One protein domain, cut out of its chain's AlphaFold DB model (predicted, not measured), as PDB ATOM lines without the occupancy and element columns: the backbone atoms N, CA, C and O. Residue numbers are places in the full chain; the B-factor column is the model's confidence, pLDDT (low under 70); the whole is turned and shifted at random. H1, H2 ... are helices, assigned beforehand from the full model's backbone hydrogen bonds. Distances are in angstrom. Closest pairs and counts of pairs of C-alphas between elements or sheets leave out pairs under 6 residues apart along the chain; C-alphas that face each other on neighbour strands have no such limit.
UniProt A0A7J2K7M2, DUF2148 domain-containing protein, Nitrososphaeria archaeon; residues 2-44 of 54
ATOM      1  N   VAL A   2      83.829 102.256 136.093       82.81
ATOM      2  CA  VAL A   2      83.405 103.679 136.059       82.81
ATOM      3  C   VAL A   2      82.498 104.075 137.230       82.81
ATOM      4  O   VAL A   2      82.785 105.048 137.916       82.81
ATOM      5  N   GLY A   3      81.461 103.284 137.530       82.69
ATOM      6  CA  GLY A   3      80.572 103.560 138.667       82.69
ATOM      7  C   GLY A   3      81.279 103.558 140.028       82.69
ATOM      8  O   GLY A   3      80.918 104.341 140.899       82.69
ATOM      9  N   SER A   4      82.333 102.750 140.191       86.06
ATOM     10  CA  SER A   4      83.150 102.760 141.411       86.06
ATOM     11  C   SER A   4      83.950 104.054 141.524       86.06
ATOM     12  O   SER A   4      83.994 104.628 142.601       86.06
ATOM     13  N   ALA A   5      84.531 104.547 140.426       85.94
ATOM     14  CA  ALA A   5      85.282 105.805 140.424       85.94
ATOM     15  C   ALA A   5      84.384 107.012 140.751       85.94
ATOM     16  O   ALA A   5      84.735 107.840 141.589       85.94
ATOM     17  N   VAL A   6      83.193 107.065 140.147       87.81
ATOM     18  CA  VAL A   6      82.163 108.082 140.431       87.81
ATOM     19  C   VAL A   6      81.730 108.014 141.896       87.81
ATOM     20  O   VAL A   6      81.691 109.034 142.578       87.81
ATOM     21  N   LYS A   7      81.476 106.808 142.420       88.56
ATOM     22  CA  LYS A   7      81.084 106.614 143.821       88.56
ATOM     23  C   LYS A   7      82.181 107.042 144.792       88.56
ATOM     24  O   LYS A   7      81.873 107.686 145.790       88.56
ATOM     25  N   THR A   8      83.442 106.727 144.502       89.81
ATOM     26  CA  THR A   8      84.579 107.174 145.312       89.81
ATOM     27  C   THR A   8      84.670 108.697 145.334       89.81
ATOM     28  O   THR A   8      84.803 109.272 146.408       89.81
ATOM     29  N   ALA A   9      84.522 109.363 144.185       86.62
ATOM     30  CA  ALA A   9      84.497 110.822 144.126       86.62
ATOM     31  C   ALA A   9      83.323 111.412 144.932       86.62
ATOM     32  O   ALA A   9      83.524 112.342 145.709       86.62
ATOM     33  N   SER A  10      82.126 110.825 144.845       86.31
ATOM     34  CA  SER A  10      80.975 111.265 145.647       86.31
ATOM     35  C   SER A  10      81.193 111.063 147.147       86.31
ATOM     36  O   SER A  10      80.804 111.919 147.934       86.31
ATOM     37  N   ASN A  11      81.837 109.965 147.560       91.62
ATOM     38  CA  ASN A  11      82.174 109.727 148.967       91.62
ATOM     39  C   ASN A  11      83.164 110.772 149.514       91.62
ATOM     40  O   ASN A  11      83.169 111.038 150.711       91.62
ATOM     41  N   LEU A  12      83.985 111.367 148.644       89.19
ATOM     42  CA  LEU A  12      84.905 112.458 148.977       89.19
ATOM     43  C   LEU A  12      84.243 113.844 148.888       89.19
ATOM     44  O   LEU A  12      84.943 114.850 148.941       89.19
ATOM     45  N   ASN A  13      82.912 113.908 148.748       84.75
ATOM     46  CA  ASN A  13      82.149 115.140 148.521       84.75
ATOM     47  C   ASN A  13      82.626 115.931 147.288       84.75
ATOM     48  O   ASN A  13      82.481 117.148 147.231       84.75
ATOM     49  N   ILE A  14      83.205 115.242 146.299       84.81
ATOM     50  CA  ILE A  14      83.603 115.843 145.029       84.81
ATOM     51  C   ILE A  14      82.416 115.762 144.083       84.81
ATOM     52  O   ILE A  14      81.927 114.672 143.762       84.81
ATOM     53  N   ASP A  15      82.003 116.918 143.583       84.00
ATOM     54  CA  ASP A  15      80.957 117.003 142.582       84.00
ATOM     55  C   ASP A  15      81.436 116.390 141.269       84.00
ATOM     56  O   ASP A  15      82.467 116.765 140.708       84.00
ATOM     57  N   ASN A  16      80.680 115.415 140.776       85.38
ATOM     58  CA  ASN A  16      81.042 114.640 139.601       85.38
ATOM     59  C   ASN A  16      79.795 114.261 138.783       85.38
ATOM     60  O   ASN A  16      78.681 114.180 139.305       85.38
ATOM     61  N   ARG A  17      79.964 114.057 137.469       85.69
ATOM     62  CA  ARG A  17      78.886 113.623 136.560       85.69
ATOM     63  C   ARG A  17      79.444 112.864 135.367       85.69
ATOM     64  O   ARG A  17      80.279 113.397 134.659       85.69
ATOM     65  N   ILE A  18      78.916 111.688 135.042       88.44
ATOM     66  CA  ILE A  18      79.332 110.984 133.817       88.44
ATOM     67  C   ILE A  18      78.904 111.790 132.579       88.44
ATOM     68  O   ILE A  18      77.718 112.044 132.374       88.44
ATOM     69  N   MET A  19      79.871 112.182 131.745       90.38
ATOM     70  CA  MET A  19      79.648 112.927 130.504       90.38
ATOM     71  C   MET A  19      80.021 112.089 129.277       90.38
ATOM     72  O   MET A  19      81.197 111.892 128.964       90.38
ATOM     73  N   PHE A  20      79.006 111.640 128.536       89.81
ATOM     74  CA  PHE A  20      79.190 110.910 127.275       89.81
ATOM     75  C   PHE A  20      79.713 111.812 126.153       89.81
ATOM     76  O   PHE A  20      80.583 111.407 125.390       89.81
ATOM     77  N   SER A  21      79.228 113.053 126.078       89.88
ATOM     78  CA  SER A  21      79.628 114.025 125.053       89.88
ATOM     79  C   SER A  21      81.123 114.335 125.101       89.88
ATOM     80  O   SER A  21      81.783 114.318 124.067       89.88
ATOM     81  N   ALA A  22      81.669 114.553 126.301       90.12
ATOM     82  CA  ALA A  22      83.097 114.786 126.496       90.12
ATOM     83  C   ALA A  22      83.937 113.538 126.165       90.12
ATOM     84  O   ALA A  22      85.001 113.664 125.563       90.12
ATOM     85  N   GLY A  23      83.438 112.333 126.468       90.69
ATOM     86  CA  GLY A  23      84.079 111.082 126.045       90.69
ATOM     87  C   GLY A  23      84.133 110.935 124.519       90.69
ATOM     88  O   GLY A  23      85.191 110.671 123.953       90.69
ATOM     89  N   VAL A  24      83.016 111.190 123.832       93.31
ATOM     90  CA  VAL A  24      82.956 111.190 122.359       93.31
ATOM     91  C   VAL A  24      83.870 112.265 121.768       93.31
ATOM     92  O   VAL A  24      84.546 112.010 120.773       93.31
ATOM     93  N   ALA A  25      83.930 113.452 122.377       93.00
ATOM     94  CA  ALA A  25      84.832 114.516 121.952       93.00
ATOM     95  C   ALA A  25      86.305 114.090 122.062       93.00
ATOM     96  O   ALA A  25      87.053 114.292 121.113       93.00
ATOM     97  N   ALA A  26      86.707 113.430 123.153       92.44
ATOM     98  CA  ALA A  26      88.072 112.929 123.327       92.44
ATOM     99  C   ALA A  26      88.469 111.901 122.251       92.44
ATOM    100  O   ALA A  26      89.596 111.931 121.756       92.44
ATOM    101  N   ILE A  27      87.534 111.035 121.838       93.50
ATOM    102  CA  ILE A  27      87.750 110.103 120.721       93.50
ATOM    103  C   ILE A  27      87.893 110.872 119.401       93.50
ATOM    104  O   ILE A  27      88.841 110.643 118.655       93.50
ATOM    105  N   LYS A  28      86.976 111.807 119.114       92.06
ATOM    106  CA  LYS A  28      86.989 112.602 117.871       92.06
ATOM    107  C   LYS A  28      88.236 113.476 117.733       92.06
ATOM    108  O   LYS A  28      88.722 113.663 116.626       92.06
ATOM    109  N   LEU A  29      88.747 113.991 118.848       94.06
ATOM    110  CA  LEU A  29      89.971 114.788 118.911       94.06
ATOM    111  C   LEU A  29      91.247 113.930 118.886       94.06
ATOM    112  O   LEU A  29      92.343 114.474 118.955       94.06
ATOM    113  N   GLY A  30      91.128 112.600 118.816       92.56
ATOM    114  CA  GLY A  30      92.274 111.690 118.794       92.56
ATOM    115  C   GLY A  30      93.050 111.623 120.112       92.56
ATOM    116  O   GLY A  30      94.141 111.061 120.140       92.56
ATOM    117  N   MET A  31      92.500 112.160 121.206       92.75
ATOM    118  CA  MET A  31      93.148 112.161 122.522       92.75
ATOM    119  C   MET A  31      93.235 110.754 123.118       92.75
ATOM    120  O   MET A  31      94.161 110.448 123.863       92.75
ATOM    121  N   ILE A  32      92.264 109.892 122.800       89.62
ATOM    122  CA  ILE A  32      92.216 108.498 123.243       89.62
ATOM    123  C   ILE A  32      91.741 107.629 122.073       89.62
ATOM    124  O   ILE A  32      90.749 107.948 121.418       89.62
ATOM    125  N   ARG A  33      92.419 106.500 121.827       88.50
ATOM    126  CA  ARG A  33      91.982 105.481 120.857       88.50
ATOM    127  C   ARG A  33      91.256 104.346 121.573       88.50
ATOM    128  O   ARG A  33      91.884 103.422 122.081       88.50
ATOM    129  N   CYS A  34      89.929 104.402 121.594       89.06
ATOM    130  CA  CYS A  34      89.070 103.345 122.134       89.06
ATOM    131  C   CYS A  34      87.690 103.361 121.461       89.06
ATOM    132  O   CYS A  34      87.279 104.386 120.924       89.06
ATOM    133  N   GLY A  35      86.957 102.244 121.531       88.19
ATOM    134  CA  GLY A  35      85.595 102.157 120.983       88.19
ATOM    135  C   GLY A  35      84.546 102.919 121.801       88.19
ATOM    136  O   GLY A  35      83.579 103.427 121.242       88.19
ATOM    137  N   VAL A  36      84.744 103.035 123.119       88.25
ATOM    138  CA  VAL A  36      83.850 103.764 124.031       88.25
ATOM    139  C   VAL A  36      84.691 104.504 125.065       88.25
ATOM    140  O   VAL A  36      85.519 103.894 125.736       88.25
ATOM    141  N   ALA A  37      84.443 105.805 125.217       91.38
ATOM    142  CA  ALA A  37      85.053 106.652 126.238       91.38
ATOM    143  C   ALA A  37      83.967 107.308 127.092       91.38
ATOM    144  O   ALA A  37      82.947 107.771 126.580       91.38
ATOM    145  N   LEU A  38      84.209 107.375 128.400       90.75
ATOM    146  CA  LEU A  38      83.335 108.016 129.378       90.75
ATOM    147  C   LEU A  38      84.159 109.039 130.150       90.75
ATOM    148  O   LEU A  38      85.177 108.683 130.740       90.75
ATOM    149  N   ALA A  39      83.725 110.297 130.150       90.62
ATOM    150  CA  ALA A  39      84.399 111.340 130.909       90.62
ATOM    151  C   ALA A  39      83.791 111.464 132.310       90.62
ATOM    152  O   ALA A  39      82.566 111.466 132.468       90.62
ATOM    153  N   ILE A  40      84.658 111.607 133.313       90.19
ATOM    154  CA  ILE A  40      84.287 111.904 134.699       90.19
ATOM    155  C   ILE A  40      84.978 113.224 135.074       90.19
ATOM    156  O   ILE A  40      86.122 113.213 135.521       90.19
ATOM    157  N   PRO A  41      84.337 114.375 134.834       86.88
ATOM    158  CA  PRO A  41      84.809 115.645 135.337       86.88
ATOM    159  C   PRO A  41      84.628 115.677 136.862       86.88
ATOM    160  O   PRO A  41      83.629 115.184 137.396       86.88
ATOM    161  N   LEU A  42      85.623 116.235 137.542       86.12
ATOM    162  CA  LEU A  42      85.663 116.384 138.991       86.12
ATOM    163  C   LEU A  42      85.706 117.874 139.312       86.12
ATOM    164  O   LEU A  42      86.533 118.600 138.762       86.12
ATOM    165  N   SER A  43      84.830 118.322 140.205       83.38
ATOM    166  CA  SER A  43      84.854 119.677 140.742       83.38
ATOM    167  C   SER A  43      85.057 119.616 142.249       83.38
ATOM    168  O   SER A  43      84.220 119.093 142.978       83.38
ATOM    169  N   ALA A  44      86.201 120.129 142.704       80.81
ATOM    170  CA  ALA A  44      86.569 120.231 144.119       80.81
ATOM    171  C   ALA A  44      86.506 121.685 144.629       80.81
ATOM    172  O   ALA A  44      87.098 122.025 145.650       80.81
TER     173      ALA A  44
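Overview. This is residues 2 to 44 of the 54 residues of the protein "DUF2148 domain-containing protein" of Nitrososphaeria archaeon (UniProt A0A7J2K7M2). Two short helices, H1 and H2, sit toward opposite ends of an elongated shape, with extended backbone running between them. The link of residues 12 to 19 joins H1 to H2, and the long stretch after H2, residues 29 to 44, has no named element and passes through the middle of the shape. After H2 the backbone folds back and returns toward the H1 end, where residues 42 to 43 pair antiparallel with residues 15 to 16. The printed part has 43 residues with two named helices, H1 then H2, and no named strand; the class is all helix, though under half of the residues, 19 of 43, are in named elements. It is only just loose, close to compact, with a radius of gyration of the C-alphas of 11.4 A and spans of 31 by 17 by 13 A.

Arrangement. H1, residues 2 to 11, and H2, residues 20 to 28, are apart, with no C-alpha of the one within 8 A of the other. A short link of 8 residues joins them. Residues 15 to 16 of this link pair antiparallel with residues 42 to 43, a pairing too short to be a named strand. In both H1 and H2 every O i to N i+4 pair is within hydrogen-bond range.

Along the chain. H1 begins at C-alpha 2, at (83.405, 103.679, 136.059), and measures 14.3 A from first to last C-alpha, ending at Asn 11. H2 runs from Phe 20 to Lys 28 over 12.3 A and ends at C-alpha 28, at (86.989, 112.602, 117.871). Residues 29 to 44 hold no named element, and C-alpha 44 is at (86.569, 120.231, 144.119).

Size, cuts and confidence. The two C-alphas farthest apart, those of Asn 11 and Gly 30, are 31.9 A apart. The printed part has no cut. The mean pLDDT of the printed part is 88.6, and no printed residue is under 70.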